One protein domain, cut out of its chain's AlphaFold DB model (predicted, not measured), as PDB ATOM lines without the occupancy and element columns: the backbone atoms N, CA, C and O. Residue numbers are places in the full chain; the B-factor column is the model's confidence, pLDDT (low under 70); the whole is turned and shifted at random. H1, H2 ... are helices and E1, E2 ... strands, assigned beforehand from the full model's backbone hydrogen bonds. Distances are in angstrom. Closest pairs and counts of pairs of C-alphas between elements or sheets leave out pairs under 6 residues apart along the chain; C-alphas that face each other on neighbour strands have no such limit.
ATOM      1  N   PRO A 195     -31.272 -26.926  33.726       84.19
ATOM      2  CA  PRO A 195     -31.192 -26.621  35.143       84.19
ATOM      3  C   PRO A 195     -30.821 -27.869  35.951       84.19
ATOM      4  O   PRO A 195     -31.210 -28.995  35.624       84.19
ATOM      5  N   SER A 196     -30.098 -27.654  37.042       78.81
ATOM      6  CA  SER A 196     -29.984 -28.592  38.157       78.81
ATOM      7  C   SER A 196     -31.363 -28.823  38.795       78.81
ATOM      8  O   SER A 196     -32.338 -28.147  38.473       78.81
ATOM      9  N   ALA A 197     -31.489 -29.807  39.691       68.81
ATOM     10  CA  ALA A 197     -32.763 -30.051  40.370       68.81
ATOM     11  C   ALA A 197     -33.263 -28.783  41.094       68.81
ATOM     12  O   ALA A 197     -32.486 -28.117  41.774       68.81
ATOM     13  N   GLY A 198     -34.556 -28.481  40.971       72.56
ATOM     14  CA  GLY A 198     -35.163 -27.290  41.560       72.56
ATOM     15  C   GLY A 198     -36.457 -26.889  40.853       72.56
ATOM     16  O   GLY A 198     -36.888 -27.535  39.895       72.56
ATOM     17  N   HIS A 199     -37.101 -25.835  41.350       81.50
ATOM     18  CA  HIS A 199     -38.289 -25.237  40.731       81.50
ATOM     19  C   HIS A 199     -37.980 -23.880  40.079       81.50
ATOM     20  O   HIS A 199     -36.941 -23.275  40.321       81.50
ATOM     21  N   SER A 200     -38.913 -23.362  39.272       83.44
ATOM     22  CA  SER A 200     -38.727 -22.133  38.479       83.44
ATOM     23  C   SER A 200     -38.233 -20.928  39.288       83.44
ATOM     24  O   SER A 200     -37.316 -20.242  38.851       83.44
ATOM     25  N   LEU A 201     -38.777 -20.699  40.489       88.75
ATOM     26  CA  LEU A 201     -38.311 -19.609  41.362       88.75
ATOM     27  C   LEU A 201     -36.859 -19.790  41.845       88.75
ATOM     28  O   LEU A 201     -36.133 -18.807  41.902       88.75
ATOM     29  N   GLN A 202     -36.404 -21.015  42.132       88.81
ATOM     30  CA  GLN A 202     -34.998 -21.275  42.487       88.81
ATOM     31  C   GLN A 202     -34.062 -21.026  41.300       88.81
ATOM     32  O   GLN A 202     -32.952 -20.529  41.467       88.81
ATOM     33  N   HIS A 203     -34.513 -21.336  40.082       90.81
ATOM     34  CA  HIS A 203     -33.747 -21.033  38.873       90.81
ATOM     35  C   HIS A 203     -33.629 -19.522  38.633       90.81
ATOM     36  O   HIS A 203     -32.596 -19.072  38.152       90.81
ATOM     37  N   LEU A 204     -34.653 -18.736  38.991       92.81
ATOM     38  CA  LEU A 204     -34.576 -17.272  38.967       92.81
ATOM     39  C   LEU A 204     -33.597 -16.739  40.019       92.81
ATOM     40  O   LEU A 204     -32.730 -15.936  39.679       92.81
ATOM     41  N   THR A 205     -33.678 -17.205  41.271       94.44
ATOM     42  CA  THR A 205     -32.793 -16.706  42.338       94.44
ATOM     43  C   THR A 205     -31.330 -17.098  42.139       94.44
ATOM     44  O   THR A 205     -30.441 -16.386  42.596       94.44
ATOM     45  N   ALA A 206     -31.043 -18.166  41.387       94.50
ATOM     46  CA  ALA A 206     -29.678 -18.545  41.019       94.50
ATOM     47  C   ALA A 206     -28.903 -17.431  40.289       94.50
ATOM     48  O   ALA A 206     -27.674 -17.389  40.378       94.50
ATOM     49  N   PHE A 207     -29.593 -16.500  39.618       94.06
ATOM     50  CA  PHE A 207     -28.958 -15.354  38.962       94.06
ATOM     51  C   PHE A 207     -28.415 -14.303  39.939       94.06
ATOM     52  O   PHE A 207     -27.629 -13.459  39.518       94.06
ATOM     53  N   SER A 208     -28.706 -14.386  41.244       93.44
ATOM     54  CA  SER A 208     -27.981 -13.594  42.251       93.44
ATOM     55  C   SER A 208     -26.476 -13.901  42.250       93.44
ATOM     56  O   SER A 208     -25.642 -13.033  42.528       93.44
ATOM     57  N   LYS A 209     -26.108 -15.133  41.869       93.56
ATOM     58  CA  LYS A 209     -24.720 -15.592  41.779       93.56
ATOM     59  C   LYS A 209     -24.027 -15.190  40.474       93.56
ATOM     60  O   LYS A 209     -22.819 -15.398  40.376       93.56
ATOM     61  N   ALA A 210     -24.742 -14.622  39.497       92.12
ATOM     62  CA  ALA A 210     -24.136 -14.160  38.252       92.12
ATOM     63  C   ALA A 210     -23.034 -13.125  38.541       92.12
ATOM     64  O   ALA A 210     -23.162 -12.249  39.406       92.12
ATOM     65  N   ARG A 211     -21.910 -13.257  37.836       88.75
ATOM     66  CA  ARG A 211     -20.710 -12.431  38.026       88.75
ATOM     67  C   ARG A 211     -20.591 -11.336  36.974       88.75
ATOM     68  O   ARG A 211     -20.023 -10.293  37.283       88.75
ATOM     69  N   ALA A 212     -21.104 -11.566  35.770       86.06
ATOM     70  CA  ALA A 212     -20.961 -10.649  34.641       86.06
ATOM     71  C   ALA A 212     -22.005  -9.510  34.596       86.06
ATOM     72  O   ALA A 212     -21.860  -8.590  33.800       86.06
ATOM     73  N   GLY A 213     -23.040  -9.532  35.446       86.19
ATOM     74  CA  GLY A 213     -24.067  -8.482  35.521       86.19
ATOM     75  C   GLY A 213     -25.475  -9.039  35.727       86.19
ATOM     76  O   GLY A 213     -25.658 -10.258  35.714       86.19
ATOM     77  N   PHE A 214     -26.451  -8.149  35.915       89.12
ATOM     78  CA  PHE A 214     -27.837  -8.494  36.232       89.12
ATOM     79  C   PHE A 214     -28.819  -7.835  35.264       89.12
ATOM     80  O   PHE A 214     -28.572  -6.746  34.759       89.12
ATOM     81  N   TYR A 215     -29.967  -8.473  35.065       92.94
ATOM     82  CA  TYR A 215     -31.119  -7.844  34.426       92.94
ATOM     83  C   TYR A 215     -31.871  -6.956  35.438       92.94
ATOM     84  O   TYR A 215     -32.072  -7.411  36.569       92.94
ATOM     85  N   PRO A 216     -32.358  -5.752  35.073       91.06
ATOM     86  CA  PRO A 216     -32.166  -5.041  33.802       91.06
ATOM     87  C   PRO A 216     -31.028  -3.992  33.835       91.06
ATOM     88  O   PRO A 216     -30.935  -3.152  32.942       91.06
ATOM     89  N   ILE A 217     -30.199  -3.972  34.890       87.06
ATOM     90  CA  ILE A 217     -29.103  -3.004  35.067       87.06
ATOM     91  C   ILE A 217     -27.786  -3.746  35.313       87.06
ATOM     92  O   ILE A 217     -27.647  -4.509  36.274       87.06
ATOM     93  N   GLY A 218     -26.798  -3.476  34.462       83.44
ATOM     94  CA  GLY A 218     -25.466  -4.063  34.525       83.44
ATOM     95  C   GLY A 218     -24.654  -3.596  35.737       83.44
ATOM     96  O   GLY A 218     -24.966  -2.608  36.400       83.44
ATOM     97  N   GLY A 219     -23.539  -4.279  36.019       76.31
ATOM     98  CA  GLY A 219     -22.677  -3.953  37.171       76.31
ATOM     99  C   GLY A 219     -22.000  -2.572  37.112       76.31
ATOM    100  O   GLY A 219     -21.446  -2.112  38.111       76.31
ATOM    101  N   ASN A 220     -22.047  -1.918  35.951       77.94
ATOM    102  CA  ASN A 220     -21.596  -0.550  35.683       77.94
ATOM    103  C   ASN A 220     -22.728   0.496  35.800       77.94
ATOM    104  O   ASN A 220     -22.504   1.661  35.488       77.94
ATOM    105  N   GLY A 221     -23.934   0.087  36.215       77.81
ATOM    106  CA  GLY A 221     -25.111   0.948  36.365       77.81
ATOM    107  C   GLY A 221     -25.802   1.354  35.058       77.81
ATOM    108  O   GLY A 221     -26.753   2.141  35.105       77.81
ATOM    109  N   LEU A 222     -25.344   0.825  33.919       87.69
ATOM    110  CA  LEU A 222     -25.964   1.015  32.609       87.69
ATOM    111  C   LEU A 222     -27.081  -0.005  32.366       87.69
ATOM    112  O   LEU A 222     -27.142  -1.050  33.018       87.69
ATOM    113  N   TRP A 223     -27.949   0.310  31.405       91.00
ATOM    114  CA  TRP A 223     -28.950  -0.613  30.880       91.00
ATOM    115  C   TRP A 223     -28.326  -1.962  30.491       91.00
ATOM    116  O   TRP A 223     -27.246  -2.004  29.903       91.00
ATOM    117  N   HIS A 224     -29.023  -3.053  30.803       92.38
ATOM    118  CA  HIS A 224     -28.626  -4.403  30.426       92.38
ATOM    119  C   HIS A 224     -29.852  -5.252  30.088       92.38
ATOM    120  O   HIS A 224     -30.651  -5.589  30.963       92.38
ATOM    121  N   GLY A 225     -30.013  -5.600  28.810       92.06
ATOM    122  CA  GLY A 225     -31.226  -6.252  28.310       92.06
ATOM    123  C   GLY A 225     -31.287  -7.758  28.553       92.06
ATOM    124  O   GLY A 225     -32.343  -8.366  28.359       92.06
ATOM    125  N   GLY A 226     -30.178  -8.357  28.989       93.88
ATOM    126  CA  GLY A 226     -30.017  -9.800  29.078       93.88
ATOM    127  C   GLY A 226     -29.704 -10.349  30.459       93.88
ATOM    128  O   GLY A 226     -29.659  -9.657  31.475       93.88
ATOM    129  N   ILE A 227     -29.494 -11.661  30.473       95.88
ATOM    130  CA  ILE A 227     -28.980 -12.415  31.612       95.88
ATOM    131  C   ILE A 227     -27.659 -13.085  31.254       95.88
ATOM    132  O   ILE A 227     -27.414 -13.434  30.098       95.88
ATOM    133  N   HIS A 228     -26.846 -13.346  32.275       95.50
ATOM    134  CA  HIS A 228     -25.567 -14.021  32.121       95.50
ATOM    135  C   HIS A 228     -25.577 -15.424  32.718       95.50
ATOM    136  O   HIS A 228     -25.893 -15.612  33.891       95.50
ATOM    137  N   LEU A 229     -25.178 -16.397  31.902       96.25
ATOM    138  CA  LEU A 229     -24.847 -17.752  32.327       96.25
ATOM    139  C   LEU A 229     -23.319 -17.873  32.339       96.25
ATOM    140  O   LEU A 229     -22.675 -17.962  31.292       96.25
ATOM    141  N   ASP A 230     -22.747 -17.829  33.539       94.31
ATOM    142  CA  ASP A 230     -21.310 -17.794  33.796       94.31
ATOM    143  C   ASP A 230     -20.920 -18.783  34.906       94.31
ATOM    144  O   ASP A 230     -21.686 -19.664  35.295       94.31
ATOM    145  N   MET A 231     -19.689 -18.698  35.403       92.19
ATOM    146  CA  MET A 231     -19.207 -19.621  36.431       92.19
ATOM    147  C   MET A 231     -20.037 -19.569  37.729       92.19
ATOM    148  O   MET A 231     -20.150 -20.583  38.414       92.19
ATOM    149  N   GLY A 232     -20.638 -18.423  38.063       93.12
ATOM    150  CA  GLY A 232     -21.479 -18.253  39.248       93.12
ATOM    151  C   GLY A 232     -22.827 -18.971  39.157       93.12
ATOM    152  O   GLY A 232     -23.354 -19.418  40.174       93.12
ATOM    153  N   THR A 233     -23.355 -19.162  37.947       94.75
ATOM    154  CA  THR A 233     -24.614 -19.887  37.700       94.75
ATOM    155  C   THR A 233     -24.416 -21.380  37.422       94.75
ATOM    156  O   THR A 233     -25.393 -22.123  37.361       94.75
ATOM    157  N   SER A 234     -23.169 -21.847  37.308       91.62
ATOM    158  CA  SER A 234     -22.836 -23.220  36.891       91.62
ATOM    159  C   SER A 234     -23.273 -24.328  37.863       91.62
ATOM    160  O   SER A 234     -23.433 -25.476  37.457       91.62
ATOM    161  N   GLU A 235     -23.515 -24.005  39.139       88.69
ATOM    162  CA  GLU A 235     -24.123 -24.949  40.093       88.69
ATOM    163  C   GLU A 235     -25.607 -25.198  39.781       88.69
ATOM    164  O   GLU A 235     -26.134 -26.289  40.012       88.69
ATOM    165  N   ALA A 236     -26.291 -24.174  39.265       87.75
ATOM    166  CA  ALA A 236     -27.719 -24.197  38.983       87.75
ATOM    167  C   ALA A 236     -28.038 -24.602  37.540       87.75
ATOM    168  O   ALA A 236     -29.147 -25.064  37.294       87.75
ATOM    169  N   PHE A 237     -27.099 -24.455  36.601       90.31
ATOM    170  CA  PHE A 237     -27.309 -24.777  35.190       90.31
ATOM    171  C   PHE A 237     -26.107 -25.511  34.587       90.31
ATOM    172  O   PHE A 237     -24.971 -25.045  34.654       90.31
ATOM    173  N   ASP A 238     -26.372 -26.630  33.914       89.50
ATOM    174  CA  ASP A 238     -25.408 -27.301  33.049       89.50
ATOM    175  C   ASP A 238     -25.210 -26.477  31.773       89.50
ATOM    176  O   ASP A 238     -26.036 -26.470  30.858       89.50
ATOM    177  N   GLN A 239     -24.087 -25.767  31.750       92.44
ATOM    178  CA  GLN A 239     -23.679 -24.846  30.692       92.44
ATOM    179  C   GLN A 239     -22.826 -25.516  29.598       92.44
ATOM    180  O   GLN A 239     -22.229 -24.826  28.773       92.44
ATOM    181  N   SER A 240     -22.744 -26.851  29.561       87.31
ATOM    182  CA  SER A 240     -21.990 -27.575  28.523       87.31
ATOM    183  C   SER A 240     -22.597 -27.435  27.123       87.31
ATOM    184  O   SER A 240     -21.898 -27.594  26.119       87.31
ATOM    185  N   ARG A 241     -23.889 -27.108  27.044       90.69
ATOM    186  CA  ARG A 241     -24.684 -27.041  25.820       90.69
ATOM    187  C   ARG A 241     -25.711 -25.919  25.924       90.69
ATOM    188  O   ARG A 241     -26.367 -25.792  26.952       90.69
ATOM    189  N   ILE A 242     -25.875 -25.159  24.842       96.88
ATOM    190  CA  ILE A 242     -26.876 -24.094  24.745       96.88
ATOM    191  C   ILE A 242     -27.990 -24.551  23.809       96.88
ATOM    192  O   ILE A 242     -27.742 -24.891  22.650       96.88
ATOM    193  N   ASN A 243     -29.215 -24.535  24.314       92.06
ATOM    194  CA  ASN A 243     -30.418 -24.973  23.629       92.06
ATOM    195  C   ASN A 243     -31.307 -23.788  23.242       92.06
ATOM    196  O   ASN A 243     -31.360 -22.765  23.929       92.06
ATOM    197  N   CYS A 244     -32.052 -23.957  22.156       90.75
ATOM    198  CA  CYS A 244     -33.085 -23.023  21.745       90.75
ATOM    199  C   CYS A 244     -34.233 -23.066  22.760       90.75
ATOM    200  O   CYS A 244     -34.695 -24.146  23.122       90.75
ATOM    201  N   MET A 245     -34.691 -21.907  23.231       89.69
ATOM    202  CA  MET A 245     -35.625 -21.831  24.358       89.69
ATOM    203  C   MET A 245     -37.064 -22.169  23.972       89.69
ATOM    204  O   MET A 245     -37.837 -22.605  24.814       89.69
ATOM    205  N   THR A 246     -37.441 -21.939  22.716       85.31
ATOM    206  CA  THR A 246     -38.778 -22.218  22.188       85.31
ATOM    207  C   THR A 246     -38.704 -22.396  20.673       85.31
ATOM    208  O   THR A 246     -37.697 -22.070  20.044       85.31
ATOM    209  N   HIS A 247     -39.756 -22.942  20.075       81.50
ATOM    210  CA  HIS A 247     -39.839 -23.138  18.633       81.50
ATOM    211  C   HIS A 247     -39.696 -21.810  17.885       81.50
ATOM    212  O   HIS A 247     -40.226 -20.780  18.302       81.50
ATOM    213  N   GLY A 248     -38.978 -21.823  16.770       84.50
ATOM    214  CA  GLY A 248     -38.760 -20.628  15.971       84.50
ATOM    215  C   GLY A 248     -37.965 -20.907  14.712       84.50
ATOM    216  O   GLY A 248     -37.878 -22.038  14.234       84.50
ATOM    217  N   GLU A 249     -37.368 -19.853  14.183       85.12
ATOM    218  CA  GLU A 249     -36.543 -19.884  12.986       85.12
ATOM    219  C   GLU A 249     -35.257 -19.102  13.245       85.12
ATOM    220  O   GLU A 249     -35.288 -17.950  13.680       85.12
ATOM    221  N   VAL A 250     -34.107 -19.713  12.975       93.00
ATOM    222  CA  VAL A 250     -32.824 -19.015  13.000       93.00
ATOM    223  C   VAL A 250     -32.779 -18.076  11.801       93.00
ATOM    224  O   VAL A 250     -32.834 -18.527  10.654       93.00
ATOM    225  N   VAL A 251     -32.681 -16.776  12.071       94.88
ATOM    226  CA  VAL A 251     -32.706 -15.721  11.042       94.88
ATOM    227  C   VAL A 251     -31.315 -15.166  10.751       94.88
ATOM    228  O   VAL A 251     -31.021 -14.790   9.616       94.88
ATOM    229  N   ALA A 252     -30.438 -15.145  11.754       97.44
ATOM    230  CA  ALA A 252     -29.066 -14.687  11.602       97.44
ATOM    231  C   ALA A 252     -28.135 -15.368  12.607       97.44
ATOM    232  O   ALA A 252     -28.554 -15.770  13.692       97.44
ATOM    233  N   TYR A 253     -26.858 -15.477  12.256       98.00
ATOM    234  CA  TYR A 253     -25.808 -15.854  13.197       98.00
ATOM    235  C   TYR A 253     -24.469 -15.235  12.800       98.00
ATOM    236  O   TYR A 253     -24.245 -14.895  11.639       98.00
ATOM    237  N   ARG A 254     -23.543 -15.150  13.749       98.19
ATOM    238  CA  ARG A 254     -22.121 -14.876  13.519       98.19
ATOM    239  C   ARG A 254     -21.312 -15.904  14.292       98.19
ATOM    240  O   ARG A 254     -21.688 -16.295  15.392       98.19
ATOM    241  N   ILE A 255     -20.197 -16.345  13.730       96.94
ATOM    242  CA  ILE A 255     -19.223 -17.172  14.443       96.94
ATOM    243  C   ILE A 255     -17.827 -16.657  14.151       96.94
ATOM    244  O   ILE A 255     -17.467 -16.428  12.997       96.94
ATOM    245  N   ASP A 256     -17.044 -16.471  15.202       98.12
ATOM    246  CA  ASP A 256     -15.650 -16.068  15.085       98.12
ATOM    247  C   ASP A 256     -14.811 -17.209  14.503       98.12
ATOM    248  O   ASP A 256     -15.020 -18.373  14.851       98.12
ATOM    249  N   GLU A 257     -13.828 -16.910  13.650       95.94
ATOM    250  CA  GLU A 257     -12.824 -17.923  13.301       95.94
ATOM    251  C   GLU A 257     -11.942 -18.239  14.519       95.94
ATOM    252  O   GLU A 257     -11.819 -19.398  14.922       95.94
ATOM    253  N   GLU A 258     -11.398 -17.188  15.130       97.06
ATOM    254  CA  GLU A 258     -10.804 -17.147  16.465       97.06
ATOM    255  C   GLU A 258     -11.354 -15.912  17.183       97.06
ATOM    256  O   GLU A 258     -11.706 -14.938  16.516       97.06
ATOM    257  N   TYR A 259     -11.403 -15.919  18.518       97.94
ATOM    258  CA  TYR A 259     -11.882 -14.748  19.255       97.94
ATOM    259  C   TYR A 259     -11.030 -13.506  18.936       97.94
ATOM    260  O   TYR A 259      -9.800 -13.576  19.073       97.94
ATOM    261  N   PRO A 260     -11.641 -12.366  18.560       97.25
ATOM    262  CA  PRO A 260     -10.928 -11.097  18.534       97.25
ATOM    263  C   PRO A 260     -10.408 -10.743  19.929       97.25
ATOM    264  O   PRO A 260     -10.881 -11.253  20.946       97.25
ATOM    265  N   VAL A 261      -9.392  -9.881  19.971       96.50
ATOM    266  CA  VAL A 261      -8.677  -9.516  21.197       96.50
ATOM    267  C   VAL A 261      -8.595  -8.005  21.287       96.50
ATOM    268  O   VAL A 261      -7.972  -7.391  20.425       96.50
ATOM    269  N   SER A 262      -9.169  -7.441  22.349       95.69
ATOM    270  CA  SER A 262      -8.971  -6.031  22.693       95.69
ATOM    271  C   SER A 262      -7.667  -5.881  23.472       95.69
ATOM    272  O   SER A 262      -7.341  -6.742  24.301       95.69
ATOM    273  N   THR A 263      -6.899  -4.826  23.205       92.62
ATOM    274  CA  THR A 263      -5.624  -4.576  23.903       92.62
ATOM    275  C   THR A 263      -5.670  -3.274  24.688       92.62
ATOM    276  O   THR A 263      -5.664  -2.201  24.100       92.62
ATOM    277  N   TYR A 264      -5.628  -3.381  26.016       88.88
ATOM    278  CA  TYR A 264      -5.651  -2.231  26.922       88.88
ATOM    279  C   TYR A 264      -4.281  -1.986  27.564       88.88
ATOM    280  O   TYR A 264      -3.503  -2.918  27.832       88.88
ATOM    281  N   ALA A 265      -4.006  -0.724  27.872       80.69
ATOM    282  CA  ALA A 265      -2.912  -0.285  28.717       80.69
ATOM    283  C   ALA A 265      -3.175  -0.744  30.165       80.69
ATOM    284  O   ALA A 265      -3.890  -0.118  30.938       80.69
ATOM    285  N   GLY A 266      -2.619  -1.898  30.548       64.88
ATOM    286  CA  GLY A 266      -2.761  -2.413  31.913       64.88
ATOM    287  C   GLY A 266      -1.928  -1.639  32.943       64.88
ATOM    288  O   GLY A 266      -1.274  -0.638  32.645       64.88
ATOM    289  N   ARG A 267      -1.894  -2.134  34.191       59.56
ATOM    290  CA  ARG A 267      -0.963  -1.599  35.201       59.56
ATOM    291  C   ARG A 267       0.478  -1.880  34.751       59.56
ATOM    292  O   ARG A 267       0.780  -3.034  34.427       59.56
ATOM    293  N   PRO A 268       1.388  -0.889  34.778       45.31
ATOM    294  CA  PRO A 268       2.788  -1.121  34.448       45.31
ATOM    295  C   PRO A 268       3.350  -2.316  35.246       45.31
ATOM    296  O   PRO A 268       3.178  -2.339  36.469       45.31
ATOM    297  N   PRO A 269       3.992  -3.314  34.601       48.69
ATOM    298  CA  PRO A 269       4.508  -3.309  33.225       48.69
ATOM    299  C   PRO A 269       3.709  -4.137  32.183       48.69
ATOM    300  O   PRO A 269       4.280  -4.494  31.157       48.69
ATOM    301  N   LEU A 270       2.438  -4.500  32.403       62.38
ATOM    302  CA  LEU A 270       1.728  -5.480  31.552       62.38
ATOM    303  C   LEU A 270       0.592  -4.858  30.718       62.38
ATOM    304  O   LEU A 270      -0.294  -4.215  31.268       62.38
ATOM    305  N   GLN A 271       0.581  -5.115  29.402       78.31
ATOM    306  CA  GLN A 271      -0.596  -4.920  28.538       78.31
ATOM    307  C   GLN A 271      -1.622  -6.032  28.790       78.31
ATOM    308  O   GLN A 271      -1.252  -7.205  28.886       78.31
ATOM    309  N   ILE A 272      -2.907  -5.678  28.858       84.12
ATOM    310  CA  ILE A 272      -3.999  -6.647  29.011       84.12
ATOM    311  C   ILE A 272      -4.516  -6.995  27.618       84.12
ATOM    312  O   ILE A 272      -4.984  -6.128  26.890       84.12
ATOM    313  N   ARG A 273      -4.433  -8.278  27.255       91.31
ATOM    314  CA  ARG A 273      -5.013  -8.826  26.023       91.31
ATOM    315  C   ARG A 273      -6.291  -9.573  26.373       91.31
ATOM    316  O   ARG A 273      -6.215 -10.678  26.904       91.31
ATOM    317  N   ALA A 274      -7.433  -8.967  26.083       93.88
ATOM    318  CA  ALA A 274      -8.748  -9.463  26.457       93.88
ATOM    319  C   ALA A 274      -9.463 -10.073  25.237       93.88
ATOM    320  O   ALA A 274      -9.993  -9.325  24.412       93.88
ATOM    321  N   PRO A 275      -9.465 -11.410  25.059       96.56
ATOM    322  CA  PRO A 275     -10.277 -12.049  24.038       96.56
ATOM    323  C   PRO A 275     -11.766 -11.906  24.358       96.56
ATOM    324  O   PRO A 275     -12.182 -12.009  25.516       96.56
ATOM    325  N   PHE A 276     -12.576 -11.719  23.325       97.19
ATOM    326  CA  PHE A 276     -14.019 -11.580  23.461       97.19
ATOM    327  C   PHE A 276     -14.735 -12.230  22.285       97.19
ATOM    328  O   PHE A 276     -14.355 -12.036  21.137       97.19
ATOM    329  N   SER A 277     -15.769 -13.016  22.566       98.19
ATOM    330  CA  SER A 277     -16.597 -13.600  21.520       98.19
ATOM    331  C   SER A 277     -17.590 -12.584  20.964       98.19
ATOM    332  O   SER A 277     -18.355 -11.970  21.713       98.19
ATOM    333  N   THR A 278     -17.603 -12.464  19.638       98.19
ATOM    334  CA  THR A 278     -18.641 -11.763  18.871       98.19
ATOM    335  C   THR A 278     -19.678 -12.738  18.316       98.19
ATOM    336  O   THR A 278     -20.674 -12.313  17.724       98.19
ATOM    337  N   GLY A 279     -19.446 -14.045  18.481       98.31
ATOM    338  CA  GLY A 279     -20.321 -15.096  17.993       98.31
ATOM    339  C   GLY A 279     -21.715 -15.010  18.606       98.31
ATOM    340  O   GLY A 279     -21.855 -14.880  19.824       98.31
ATOM    341  N   PHE A 280     -22.741 -15.109  17.761       98.62
ATOM    342  CA  PHE A 280     -24.131 -15.075  18.189       98.62
ATOM    343  C   PHE A 280     -25.056 -15.881  17.294       98.62
ATOM    344  O   PHE A 280     -24.737 -16.152  16.136       98.62
ATOM    345  N   VAL A 281     -26.229 -16.214  17.821       98.75
ATOM    346  CA  VAL A 281     -27.360 -16.755  17.062       98.75
ATOM    347  C   VAL A 281     -28.606 -15.955  17.427       98.75
ATOM    348  O   VAL A 281     -28.879 -15.745  18.606       98.75
ATOM    349  N   LEU A 282     -29.344 -15.511  16.410       98.69
ATOM    350  CA  LEU A 282     -30.609 -14.798  16.539       98.69
ATOM    351  C   LEU A 282     -31.739 -15.687  16.019       98.69
ATOM    352  O   LEU A 282     -31.752 -16.078  14.845       98.69
ATOM    353  N   VAL A 283     -32.697 -15.988  16.891       98.06
ATOM    354  CA  VAL A 283     -33.861 -16.818  16.575       98.06
ATOM    355  C   VAL A 283     -35.118 -15.968  16.660       98.06
ATOM    356  O   VAL A 283     -35.335 -15.274  17.648       98.06
ATOM    357  N   LYS A 284     -35.951 -16.018  15.621       96.12
ATOM    358  CA  LYS A 284     -37.281 -15.409  15.587       96.12
ATOM    359  C   LYS A 284     -38.320 -16.437  16.024       96.12
ATOM    360  O   LYS A 284     -38.353 -17.546  15.499       96.12
ATOM    361  N   HIS A 285     -39.207 -16.051  16.929       92.75
ATOM    362  CA  HIS A 285     -40.292 -16.879  17.442       92.75
ATOM    363  C   HIS A 285     -41.638 -16.172  17.280       92.75
ATOM    364  O   HIS A 285     -41.711 -14.951  17.130       92.75
ATOM    365  N   THR A 286     -42.716 -16.949  17.366       89.12
ATOM    366  CA  THR A 286     -44.083 -16.425  17.459       89.12
ATOM    367  C   THR A 286     -44.688 -16.859  18.790       89.12
ATOM    368  O   THR A 286     -45.011 -18.032  18.972       89.12
ATOM    369  N   LEU A 287     -44.856 -15.921  19.723       88.69
ATOM    370  CA  LEU A 287     -45.606 -16.146  20.957       88.69
ATOM    371  C   LEU A 287     -47.093 -15.947  20.657       88.69
ATOM    372  O   LEU A 287     -47.534 -14.815  20.474       88.69
ATOM    373  N   GLN A 288     -47.869 -17.029  20.590       85.19
ATOM    374  CA  GLN A 288     -49.278 -16.976  20.193       85.19
ATOM    375  C   GLN A 288     -50.180 -17.815  21.098       85.19
ATOM    376  O   GLN A 288     -49.848 -18.942  21.467       85.19
ATOM    377  N   ALA A 289     -51.348 -17.265  21.437       76.88
ATOM    378  CA  ALA A 289     -52.359 -17.998  22.186       76.88
ATOM    379  C   ALA A 289     -52.995 -19.091  21.324       76.88
ATOM    380  O   ALA A 289     -53.217 -18.915  20.125       76.88
ATOM    381  N   LYS A 290     -53.334 -20.225  21.939       69.31
ATOM    382  CA  LYS A 290     -54.012 -21.321  21.236       69.31
ATOM    383  C   LYS A 290     -55.387 -20.857  20.753       69.31
ATOM    384  O   LYS A 290     -56.132 -20.252  21.517       69.31
ATOM    385  N   ALA A 291     -55.727 -21.140  19.497       54.75
ATOM    386  CA  ALA A 291     -57.031 -20.781  18.945       54.75
ATOM    387  C   ALA A 291     -58.177 -21.479  19.703       54.75
ATOM    388  O   ALA A 291     -58.004 -22.619  20.146       54.75
ATOM    389  N   PRO A 292     -59.356 -20.840  19.853       48.44
ATOM    390  CA  PRO A 292     -60.490 -21.502  20.466       48.44
ATOM    391  C   PRO A 292     -60.998 -22.568  19.490       48.44
ATOM    392  O   PRO A 292     -60.961 -22.385  18.276       48.44
ATOM    393  N   SER A 293     -61.538 -23.666  20.004       40.31
ATOM    394  CA  SER A 293     -62.024 -24.816  19.223       40.31
ATOM    395  C   SER A 293     -63.236 -24.537  18.307       40.31
ATOM    396  O   SER A 293     -63.854 -25.469  17.797       40.31
ATOM    397  N   THR A 294     -63.606 -23.271  18.075       41.69
ATOM    398  CA  THR A 294     -64.771 -22.856  17.280       41.69
ATOM    399  C   THR A 294     -64.362 -21.880  16.173       41.69
ATOM    400  O   THR A 294     -63.909 -20.781  16.489       41.69
ATOM    401  N   ASN A 295     -64.597 -22.241  14.903       43.03
ATOM    402  CA  ASN A 295     -64.427 -21.392  13.704       43.03
ATOM    403  C   ASN A 295     -65.519 -20.307  13.588       43.03
ATOM    404  O   ASN A 295     -66.181 -20.175  12.562       43.03
ATOM    405  N   ASP A 296     -65.759 -19.568  14.665       49.78
ATOM    406  CA  ASP A 296     -66.697 -18.451  14.672       49.78
ATOM    407  C   ASP A 296     -65.934 -17.159  14.347       49.78
ATOM    408  O   ASP A 296     -65.180 -16.656  15.180       49.78
ATOM    409  N   GLU A 297     -66.110 -16.634  13.132       52.16
ATOM    410  CA  GLU A 297     -65.457 -15.400  12.659       52.16
ATOM    411  C   GLU A 297     -65.827 -14.153  13.486       52.16
ATOM    412  O   GLU A 297     -65.172 -13.118  13.360       52.16
ATOM    413  N   SER A 298     -66.843 -14.239  14.355       55.59
ATOM    414  CA  SER A 298     -67.222 -13.165  15.280       55.59
ATOM    415  C   SER A 298     -66.355 -13.088  16.548       55.59
ATOM    416  O   SER A 298     -66.413 -12.086  17.265       55.59
ATOM    417  N   LYS A 299     -65.529 -14.109  16.837       54.38
ATOM    418  CA  LYS A 299     -64.638 -14.130  18.009       54.38
ATOM    419  C   LYS A 299     -63.274 -13.486  17.710       54.38
ATOM    420  O   LYS A 299     -62.763 -13.610  16.597       54.38
ATOM    421  N   PRO A 300     -62.648 -12.815  18.699       57.06
ATOM    422  CA  PRO A 300     -61.344 -12.187  18.516       57.06
ATOM    423  C   PRO A 300     -60.283 -13.222  18.124       57.06
ATOM    424  O   PRO A 300     -60.226 -14.309  18.694       57.06
ATOM    425  N   LYS A 301     -59.431 -12.878  17.150       69.06
ATOM    426  CA  LYS A 301     -58.293 -13.720  16.755       69.06
ATOM    427  C   LYS A 301     -57.327 -13.888  17.935       69.06
ATOM    428  O   LYS A 301     -57.147 -12.924  18.687       69.06
ATOM    429  N   PRO A 302     -56.667 -15.052  18.077       81.31
ATOM    430  CA  PRO A 302     -55.694 -15.247  19.138       81.31
ATOM    431  C   PRO A 302     -54.572 -14.208  19.038       81.31
ATOM    432  O   PRO A 302     -54.034 -14.003  17.943       81.31
ATOM    433  N   PRO A 303     -54.221 -13.534  20.146       87.38
ATOM    434  CA  PRO A 303     -53.114 -12.593  20.172       87.38
ATOM    435  C   PRO A 303     -51.813 -13.323  19.824       87.38
ATOM    436  O   PRO A 303     -51.561 -14.431  20.301       87.38
ATOM    437  N   ALA A 304     -50.996 -12.685  18.993       90.12
ATOM    438  CA  ALA A 304     -49.661 -13.133  18.636       90.12
ATOM    439  C   ALA A 304     -48.682 -11.963  18.767       90.12
ATOM    440  O   ALA A 304     -49.070 -10.816  18.521       90.12
ATOM    441  N   LEU A 305     -47.451 -12.276  19.159       94.81
ATOM    442  CA  LEU A 305     -46.330 -11.353  19.274       94.81
ATOM    443  C   LEU A 305     -45.097 -11.999  18.645       94.81
ATOM    444  O   LEU A 305     -44.752 -13.139  18.978       94.81
ATOM    445  N   THR A 306     -44.411 -11.268  17.774       95.62
ATOM    446  CA  THR A 306     -43.067 -11.666  17.346       95.62
ATOM    447  C   THR A 306     -42.080 -11.367  18.467       95.62
ATOM    448  O   THR A 306     -41.962 -10.220  18.906       95.62
ATOM    449  N   ILE A 307     -41.340 -12.382  18.903       97.38
ATOM    450  CA  ILE A 307     -40.226 -12.219  19.843       97.38
ATOM    451  C   ILE A 307     -38.955 -12.810  19.241       97.38
ATOM    452  O   ILE A 307     -39.014 -13.715  18.408       97.38
ATOM    453  N   TYR A 308     -37.808 -12.325  19.685       98.38
ATOM    454  CA  TYR A 308     -36.498 -12.814  19.290       98.38
ATOM    455  C   TYR A 308     -35.744 -13.279  20.521       98.38
ATOM    456  O   TYR A 308     -35.827 -12.627  21.557       98.38
ATOM    457  N   SER A 309     -35.003 -14.376  20.405       98.44
ATOM    458  CA  SER A 309     -33.975 -14.736  21.378       98.44
ATOM    459  C   SER A 309     -32.593 -14.550  20.758       98.44
ATOM    460  O   SER A 309     -32.330 -14.979  19.629       98.44
ATOM    461  N   LEU A 310     -31.722 -13.865  21.492       98.62
ATOM    462  CA  LEU A 310     -30.347 -13.586  21.111       98.62
ATOM    463  C   LEU A 310     -29.405 -14.329  22.054       98.62
ATOM    464  O   LEU A 310     -29.356 -14.038  23.245       98.62
ATOM    465  N   TYR A 311     -28.607 -15.234  21.498       98.62
ATOM    466  CA  TYR A 311     -27.579 -15.977  22.220       98.62
ATOM    467  C   TYR A 311     -26.208 -15.412  21.850       98.62
ATOM    468  O   TYR A 311     -25.715 -15.712  20.766       98.62
ATOM    469  N   MET A 312     -25.609 -14.595  22.715       97.88
ATOM    470  CA  MET A 312     -24.326 -13.914  22.502       97.88
ATOM    471  C   MET A 312     -23.165 -14.595  23.235       97.88
ATOM    472  O   MET A 312     -23.340 -15.316  24.217       97.88
ATOM    473  N   HIS A 313     -21.959 -14.297  22.758       97.31
ATOM    474  CA  HIS A 313     -20.681 -14.820  23.244       97.31
ATOM    475  C   HIS A 313     -20.505 -16.327  23.016       97.31
ATOM    476  O   HIS A 313     -20.017 -17.059  23.872       97.31
ATOM    477  N   LEU A 314     -20.880 -16.808  21.828       98.25
ATOM    478  CA  LEU A 314     -20.769 -18.219  21.456       98.25
ATOM    479  C   LEU A 314     -19.334 -18.642  21.110       98.25
ATOM    480  O   LEU A 314     -18.474 -17.839  20.750       98.25
ATOM    481  N   ARG A 315     -19.068 -19.942  21.211       97.56
ATOM    482  CA  ARG A 315     -17.750 -20.536  20.972       97.56
ATOM    483  C   ARG A 315     -17.243 -20.333  19.531       97.56
ATOM    484  O   ARG A 315     -18.010 -20.448  18.577       97.56
ATOM    485  N   CYS A 316     -15.945 -20.054  19.361       97.19
ATOM    486  CA  CYS A 316     -15.338 -19.802  18.044       97.19
ATOM    487  C   CYS A 316     -15.104 -21.085  17.228       97.19
ATOM    488  O   CYS A 316     -14.964 -22.184  17.766       97.19
ATOM    489  N   TRP A 317     -15.006 -20.949  15.905       95.25
ATOM    490  CA  TRP A 317     -14.853 -22.068  14.975       95.25
ATOM    491  C   TRP A 317     -13.546 -22.848  15.161       95.25
ATOM    492  O   TRP A 317     -13.525 -24.067  14.977       95.25
ATOM    493  N   LYS A 318     -12.447 -22.188  15.546       95.56
ATOM    494  CA  LYS A 318     -11.193 -22.869  15.909       95.56
ATOM    495  C   LYS A 318     -11.408 -23.932  16.981       95.56
ATOM    496  O   LYS A 318     -10.890 -25.033  16.820       95.56
ATOM    497  N   ASP A 319     -12.207 -23.644  18.003       94.56
ATOM    498  CA  ASP A 319     -12.467 -24.587  19.092       94.56
ATOM    499  C   ASP A 319     -13.268 -25.805  18.582       94.56
ATOM    500  O   ASP A 319     -12.912 -26.944  18.876       94.56
ATOM    501  N   TYR A 320     -14.267 -25.598  17.712       91.88
ATOM    502  CA  TYR A 320     -15.015 -26.684  17.042       91.88
ATOM    503  C   TYR A 320     -14.172 -27.553  16.099       91.88
ATOM    504  O   TYR A 320     -14.536 -28.695  15.804       91.88
ATOM    505  N   ARG A 321     -13.076 -27.007  15.560       88.31
ATOM    506  CA  ARG A 321     -12.108 -27.768  14.755       88.31
ATOM    507  C   ARG A 321     -11.140 -28.568  15.621       88.31
ATOM    508  O   ARG A 321     -10.641 -29.589  15.164       88.31
ATOM    509  N   GLN A 322     -10.847 -28.091  16.828       90.31
ATOM    510  CA  GLN A 322      -9.936 -28.752  17.762       90.31
ATOM    511  C   GLN A 322     -10.616 -29.872  18.555       90.31
ATOM    512  O   GLN A 322      -9.946 -30.838  18.915       90.31
ATOM    513  N   ASP A 323     -11.921 -29.759  18.808       83.50
ATOM    514  CA  ASP A 323     -12.704 -30.772  19.512       83.50
ATOM    515  C   ASP A 323     -13.861 -31.289  18.648       83.50
ATOM    516  O   ASP A 323     -14.933 -30.689  18.567       83.50
ATOM    517  N   GLU A 324     -13.648 -32.446  18.019       72.12
ATOM    518  CA  GLU A 324     -14.658 -33.125  17.198       72.12
ATOM    519  C   GLU A 324     -15.881 -33.605  18.003       72.12
ATOM    520  O   GLU A 324     -16.886 -33.981  17.402       72.12
ATOM    521  N   LYS A 325     -15.821 -33.595  19.346       78.06
ATOM    522  CA  LYS A 325     -16.952 -33.964  20.216       78.06
ATOM    523  C   LYS A 325     -17.935 -32.822  20.429       78.06
ATOM    524  O   LYS A 325     -19.043 -33.086  20.889       78.06
ATOM    525  N   LEU A 326     -17.542 -31.581  20.134       82.25
ATOM    526  CA  LEU A 326     -18.463 -30.453  20.195       82.25
ATOM    527  C   LEU A 326     -19.524 -30.633  19.114       82.25
ATOM    528  O   LEU A 326     -19.237 -30.562  17.914       82.25
ATOM    529  N   VAL A 421     -24.081 -13.747   9.114       94.81
ATOM    530  CA  VAL A 421     -24.738 -14.589   8.122       94.81
ATOM    531  C   VAL A 421     -26.242 -14.451   8.293       94.81
ATOM    532  O   VAL A 421     -26.795 -14.878   9.303       94.81
ATOM    533  N   LEU A 422     -26.905 -13.913   7.271       93.25
ATOM    534  CA  LEU A 422     -28.364 -13.924   7.163       93.25
ATOM    535  C   LEU A 422     -28.825 -15.235   6.524       93.25
ATOM    536  O   LEU A 422     -28.263 -15.673   5.511       93.25
ATOM    537  N   LEU A 423     -29.838 -15.858   7.120       83.56
ATOM    538  CA  LEU A 423     -30.452 -17.078   6.609       83.56
ATOM    539  C   LEU A 423     -31.726 -16.720   5.844       83.56
ATOM    540  O   LEU A 423     -32.721 -16.288   6.422       83.56
ATOM    541  N   ASP A 424     -31.664 -16.878   4.524       80.12
ATOM    542  CA  ASP A 424     -32.786 -16.672   3.613       80.12
ATOM    543  C   ASP A 424     -32.930 -17.902   2.690       80.12
ATOM    544  O   ASP A 424     -32.048 -18.128   1.849       80.12
ATOM    545  N   PRO A 425     -33.970 -18.741   2.884       76.50
ATOM    546  CA  PRO A 425     -34.987 -18.618   3.935       76.50
ATOM    547  C   PRO A 425     -34.414 -18.872   5.350       76.50
ATOM    548  O   PRO A 425     -33.386 -19.549   5.483       76.50
ATOM    549  N   PRO A 426     -35.064 -18.358   6.415       80.69
ATOM    550  CA  PRO A 426     -34.757 -18.730   7.797       80.69
ATOM    551  C   PRO A 426     -34.798 -20.246   8.016       80.69
ATOM    552  O   PRO A 426     -35.524 -20.968   7.331       80.69
ATOM    553  N   VAL A 427     -34.022 -20.746   8.981       76.75
ATOM    554  CA  VAL A 427     -33.925 -22.191   9.247       76.75
ATOM    555  C   VAL A 427     -34.759 -22.560  10.478       76.75
ATOM    556  O   VAL A 427     -34.438 -22.080  11.564       76.75
ATOM    557  N   PRO A 428     -35.776 -23.434  10.361       77.12
ATOM    558  CA  PRO A 428     -36.572 -23.869  11.505       77.12
ATOM    559  C   PRO A 428     -35.727 -24.511  12.611       77.12
ATOM    560  O   PRO A 428     -34.809 -25.288  12.333       77.12
ATOM    561  N   ILE A 429     -36.076 -24.220  13.862       76.56
ATOM    562  CA  ILE A 429     -35.429 -24.751  15.064       76.56
ATOM    563  C   ILE A 429     -36.471 -25.001  16.161       76.56
ATOM    564  O   ILE A 429     -37.418 -24.230  16.331       76.56
ATOM    565  N   LYS A 430     -36.330 -26.100  16.905       80.19
ATOM    566  CA  LYS A 430     -37.257 -26.482  17.977       80.19
ATOM    567  C   LYS A 430     -36.721 -26.112  19.353       80.19
ATOM    568  O   LYS A 430     -35.515 -25.966  19.533       80.19
ATOM    569  N   ALA A 431     -37.615 -26.030  20.338       78.94
ATOM    570  CA  ALA A 431     -37.206 -25.981  21.739       78.94
ATOM    571  C   ALA A 431     -36.294 -27.186  22.054       78.94
ATOM    572  O   ALA A 431     -36.620 -28.317  21.696       78.94
ATOM    573  N   GLY A 432     -35.149 -26.957  22.695       80.38
ATOM    574  CA  GLY A 432     -34.175 -28.006  23.024       80.38
ATOM    575  C   GLY A 432     -33.129 -28.296  21.939       80.38
ATOM    576  O   GLY A 432     -32.117 -28.942  22.228       80.38
ATOM    577  N   ASP A 433     -33.316 -27.806  20.709       80.75
ATOM    578  CA  ASP A 433     -32.314 -27.959  19.651       80.75
ATOM    579  C   ASP A 433     -31.056 -27.139  19.963       80.75
ATOM    580  O   ASP A 433     -31.114 -26.070  20.571       80.75
ATOM    581  N   LEU A 434     -29.898 -27.638  19.529       88.19
ATOM    582  CA  LEU A 434     -28.605 -27.012  19.789       88.19
ATOM    583  C   LEU A 434     -28.467 -25.654  19.081       88.19
ATOM    584  O   LEU A 434     -28.497 -25.580  17.852       88.19
ATOM    585  N   ILE A 435     -28.193 -24.612  19.866       96.25
ATOM    586  CA  ILE A 435     -27.783 -23.280  19.401       96.25
ATOM    587  C   ILE A 435     -26.264 -23.195  19.255       96.25
ATOM    588  O   ILE A 435     -25.761 -22.621  18.291       96.25
ATOM    589  N   GLY A 436     -25.526 -23.768  20.205       95.62
ATOM    590  CA  GLY A 436     -24.069 -23.719  20.241       95.62
ATOM    591  C   GLY A 436     -23.517 -24.038  21.628       95.62
ATOM    592  O   GLY A 436     -24.180 -24.673  22.448       95.62
ATOM    593  N   HIS A 437     -22.295 -23.581  21.886       97.19
ATOM    594  CA  HIS A 437     -21.626 -23.732  23.176       97.19
ATOM    595  C   HIS A 437     -21.149 -22.381  23.699       97.19
ATOM    596  O   HIS A 437     -20.896 -21.459  22.918       97.19
ATOM    597  N   VAL A 438     -21.005 -22.300  25.022       96.94
ATOM    598  CA  VAL A 438     -20.494 -21.119  25.719       96.94
ATOM    599  C   VAL A 438     -19.101 -20.775  25.184       96.94
ATOM    600  O   VAL A 438     -18.251 -21.659  25.005       96.94
ATOM    601  N   GLY A 439     -18.906 -19.505  24.839       96.75
ATOM    602  CA  GLY A 439     -17.643 -18.960  24.366       96.75
ATOM    603  C   GLY A 439     -16.918 -18.183  25.455       96.75
ATOM    604  O   GLY A 439     -17.306 -18.174  26.623       96.75
ATOM    605  N   LYS A 440     -15.824 -17.531  25.055       96.06
ATOM    606  CA  LYS A 440     -14.963 -16.788  25.976       96.06
ATOM    607  C   LYS A 440     -15.214 -15.294  25.910       96.06
ATOM    608  O   LYS A 440     -15.334 -14.719  24.828       96.06
ATOM    609  N   TYR A 441     -15.200 -14.666  27.075       95.12
ATOM    610  CA  TYR A 441     -15.277 -13.223  27.217       95.12
ATOM    611  C   TYR A 441     -14.362 -12.750  28.348       95.12
ATOM    612  O   TYR A 441     -14.248 -13.412  29.382       95.12
ATOM    613  N   GLN A 442     -13.681 -11.625  28.146       93.56
ATOM    614  CA  GLN A 442     -12.843 -10.992  29.163       93.56
ATOM    615  C   GLN A 442     -13.083  -9.481  29.174       93.56
ATOM    616  O   GLN A 442     -12.916  -8.820  28.151       93.56
ATOM    617  N   ASN A 443     -13.456  -8.907  30.312       88.19
ATOM    618  CA  ASN A 443     -13.458  -7.455  30.505       88.19
ATOM    619  C   ASN A 443     -12.041  -6.933  30.767       88.19
ATOM    620  O   ASN A 443     -11.162  -7.685  31.188       88.19
ATOM    621  N   GLN A 444     -11.825  -5.627  30.596       85.50
ATOM    622  CA  GLN A 444     -10.547  -4.983  30.930       85.50
ATOM    623  C   GLN A 444     -10.112  -5.272  32.380       85.50
ATOM    624  O   GLN A 444      -8.930  -5.475  32.650       85.50
ATOM    625  N   SER A 445     -11.064  -5.315  33.318       81.56
ATOM    626  CA  SER A 445     -10.811  -5.552  34.744       81.56
ATOM    627  C   SER A 445     -10.581  -7.019  35.119       81.56
ATOM    628  O   SER A 445     -10.198  -7.301  36.256       81.56
ATOM    629  N   ASP A 446     -10.834  -7.961  34.210       84.50
ATOM    630  CA  ASP A 446     -10.773  -9.387  34.517       84.50
ATOM    631  C   ASP A 446      -9.333  -9.903  34.481       84.50
ATOM    632  O   ASP A 446      -8.578  -9.652  33.540       84.50
ATOM    633  N   GLY A 447      -8.960 -10.709  35.479       83.44
ATOM    634  CA  GLY A 447      -7.631 -11.329  35.535       83.44
ATOM    635  C   GLY A 447      -7.396 -12.416  34.477       83.44
ATOM    636  O   GLY A 447      -6.248 -12.740  34.179       83.44
ATOM    637  N   SER A 448      -8.461 -12.993  33.910       89.56
ATOM    638  CA  SER A 448      -8.390 -14.005  32.850       89.56
ATOM    639  C   SER A 448      -9.711 -14.102  32.075       89.56
ATOM    640  O   SER A 448     -10.754 -13.756  32.639       89.56
ATOM    641  N   PRO A 449      -9.711 -14.655  30.847       92.44
ATOM    642  CA  PRO A 449     -10.942 -14.962  30.121       92.44
ATOM    643  C   PRO A 449     -11.860 -15.896  30.910       92.44
ATOM    644  O   PRO A 449     -11.381 -16.816  31.579       92.44
ATOM    645  N   GLN A 450     -13.165 -15.667  30.802       93.75
ATOM    646  CA  GLN A 450     -14.221 -16.456  31.434       93.75
ATOM    647  C   GLN A 450     -15.112 -17.101  30.367       93.75
ATOM    648  O   GLN A 450     -15.256 -16.563  29.270       93.75
ATOM    649  N   GLU A 451     -15.716 -18.242  30.696       95.19
ATOM    650  CA  GLU A 451     -16.808 -18.812  29.902       95.19
ATOM    651  C   GLU A 451     -18.089 -18.026  30.220       95.19
ATOM    652  O   GLU A 451     -18.483 -17.939  31.388       95.19
ATOM    653  N   LEU A 452     -18.706 -17.431  29.200       95.75
ATOM    654  CA  LEU A 452     -19.858 -16.544  29.350       95.75
ATOM    655  C   LEU A 452     -20.852 -16.754  28.208       95.75
ATOM    656  O   LEU A 452     -20.471 -16.732  27.040       95.75
ATOM    657  N   LEU A 453     -22.125 -16.922  28.552       97.69
ATOM    658  CA  LEU A 453     -23.248 -16.746  27.636       97.69
ATOM    659  C   LEU A 453     -24.041 -15.527  28.096       97.69
ATOM    660  O   LEU A 453     -24.442 -15.453  29.258       97.69
ATOM    661  N   HIS A 454     -24.296 -14.614  27.169       97.69
ATOM    662  CA  HIS A 454     -25.263 -13.542  27.346       97.69
ATOM    663  C   HIS A 454     -26.531 -13.891  26.556       97.69
ATOM    664  O   HIS A 454     -26.448 -14.219  25.371       97.69
ATOM    665  N   LEU A 455     -27.693 -13.855  27.205       98.00
ATOM    666  CA  LEU A 455     -28.976 -14.190  26.590       98.00
ATOM    667  C   LEU A 455     -29.981 -13.054  26.757       98.00
ATOM    668  O   LEU A 455     -30.323 -12.705  27.887       98.00
ATOM    669  N   GLU A 456     -30.540 -12.588  25.644       97.50
ATOM    670  CA  GLU A 456     -31.664 -11.647  25.629       97.50
ATOM    671  C   GLU A 456     -32.894 -12.258  24.974       97.50
ATOM    672  O   GLU A 456     -32.787 -13.066  24.046       97.50
ATOM    673  N   VAL A 457     -34.072 -11.813  25.413       98.31
ATOM    674  CA  VAL A 457     -35.319 -11.986  24.669       98.31
ATOM    675  C   VAL A 457     -35.957 -10.624  24.468       98.31
ATOM    676  O   VAL A 457     -36.057  -9.844  25.411       98.31
ATOM    677  N   PHE A 458     -36.397 -10.332  23.247       98.38
ATOM    678  CA  PHE A 458     -36.945  -9.020  22.927       98.38
ATOM    679  C   PHE A 458     -38.030  -9.021  21.857       98.38
ATOM    680  O   PHE A 458     -38.147  -9.954  21.065       98.38
ATOM    681  N   SER A 459     -38.813  -7.944  21.796       98.19
ATOM    682  CA  SER A 459     -39.765  -7.676  20.716       98.19
ATOM    683  C   SER A 459     -39.614  -6.258  20.174       98.19
ATOM    684  O   SER A 459     -39.513  -5.295  20.929       98.19
ATOM    685  N   CYS A 460     -39.640  -6.128  18.849       97.19
ATOM    686  CA  CYS A 460     -39.703  -4.836  18.159       97.19
ATOM    687  C   CYS A 460     -41.152  -4.401  17.853       97.19
ATOM    688  O   CYS A 460     -41.363  -3.357  17.238       97.19
ATOM    689  N   GLU A 461     -42.150  -5.204  18.231       96.12
ATOM    690  CA  GLU A 461     -43.565  -4.895  18.014       96.12
ATOM    691  C   GLU A 461     -44.141  -4.010  19.136       96.12
ATOM    692  O   GLU A 461     -43.509  -3.748  20.162       96.12
ATOM    693  N   ASP A 462     -45.378  -3.548  18.946       95.81
ATOM    694  CA  ASP A 462     -46.137  -2.823  19.965       95.81
ATOM    695  C   ASP A 462     -46.614  -3.787  21.069       95.81
ATOM    696  O   ASP A 462     -47.725  -4.337  21.026       95.81
ATOM    697  N   VAL A 463     -45.734  -4.018  22.050       96.88
ATOM    698  CA  VAL A 463     -46.006  -4.867  23.216       96.88
ATOM    699  C   VAL A 463     -47.216  -4.357  24.007       96.88
ATOM    700  O   VAL A 463     -48.123  -5.163  24.213       96.88
ATOM    701  N   PRO A 464     -47.350  -3.066  24.389       95.81
ATOM    702  CA  PRO A 464     -48.539  -2.584  25.099       95.81
ATOM    703  C   PRO A 464     -49.862  -2.908  24.387       95.81
ATOM    704  O   PRO A 464     -50.812  -3.389  25.020       95.81
ATOM    705  N   ALA A 465     -49.931  -2.726  23.064       95.69
ATOM    706  CA  ALA A 465     -51.121  -3.084  22.296       95.69
ATOM    707  C   ALA A 465     -51.359  -4.602  22.263       95.69
ATOM    708  O   ALA A 465     -52.507  -5.048  22.346       95.69
ATOM    709  N   PHE A 466     -50.303  -5.413  22.151       96.00
ATOM    710  CA  PHE A 466     -50.410  -6.869  22.262       96.00
ATOM    711  C   PHE A 466     -50.939  -7.301  23.635       96.00
ATOM    712  O   PHE A 466     -51.869  -8.105  23.686       96.00
ATOM    713  N   ILE A 467     -50.436  -6.731  24.730       95.56
ATOM    714  CA  ILE A 467     -50.869  -7.048  26.098       95.56
ATOM    715  C   ILE A 467     -52.344  -6.708  26.302       95.56
ATOM    716  O   ILE A 467     -53.085  -7.502  26.881       95.56
ATOM    717  N   SER A 468     -52.811  -5.577  25.769       93.75
ATOM    718  CA  SER A 468     -54.235  -5.217  25.795       93.75
ATOM    719  C   SER A 468     -55.113  -6.280  25.111       93.75
ATOM    720  O   SER A 468     -56.111  -6.742  25.681       93.75
TER     721      SER A 468
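This is residues 195 to 326 and 421 to 468 of the 945 residues of an uncharacterized protein of Pseudomonas oryzae (UniProt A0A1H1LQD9). A strongly twisted sheet of seven antiparallel strands makes the body, lengthened at one end by the loop of the long hairpin E5 and E6, whose residues 293 to 299 stick out, and at the other by the small hairpin E3 and E4. E8 and its short partner, residues 242 to 243, lie over one face of this sheet, while H1 and H3 only graze it. The 180 printed residues hold three named helices and ten named strands, in the order H1, E1 to E6, H2, E7 to E10, H3; the class is mixed, helices and strands, with under half of the residues in named elements. The whole is only just loose, close to compact, with a radius of gyration of the C-alphas of 19.3 A and spans of 75 by 34 by 33 A.

H1, residues 200 to 209, grazes the sheet with residues 206 to 209; its closest C-alpha pair with E1, residues 226 to 229, is Phe 207 and His 228, 7.8 A. E2, residues 248 to 254, has E5, residues 280 to 288, on one side and E7, residues 421 to 429, on the other; N 249 and O 284 are 2.8 A apart, N 250 and O 427 2.8 A. E7 bends by 94 degrees at residue 425. E3, residues 261 to 264, and E4, residues 272 to 275, form a hairpin, with N 262 and O 274 2.9 A apart. E5 forms a hairpin with E6, residues 304 to 312; N 285 and O 307 are 2.8 A apart. H2, residues 317 to 322, is not on the sheet. E8, residues 434 to 436, pairs with no named strand and runs on into E9, residues 439 to 441. E10, residues 450 to 459, has E1 on one side and E6 and E9 on the other: N 227 and O 455 are 2.9 A apart, N 308 and O 458 2.8 A, N 441 and O 450 2.9 A. H3, residues 463 to 468, comes closest to E6 at the C-alphas of Leu 305 and Phe 466, 6.8 A. Every O i to N i+4 pair is within hydrogen-bond range in H2 and H3, and 3 of 6 in H1.

H1 begins at C-alpha 200 (-38.727, -22.133, 38.479) and is 15.8 A long. E5 measures 25.3 A, E6 25.6 A and E10 29.1 A. H3 ends at C-alpha 468 (-54.235, -5.217, 25.795).

The C-alphas of Pro 269 and Asp 296, the two farthest apart, are 75.1 A apart. Residues 327 to 420 are cut out, with 20.9 A between C-alphas 326 and 421. The links H1 to E1, E1 to E2 and E5 to E6 are long. Mean pLDDT of the printed part is 87.3, with residues 197, 266 to 270 and 290 to 301 under 70.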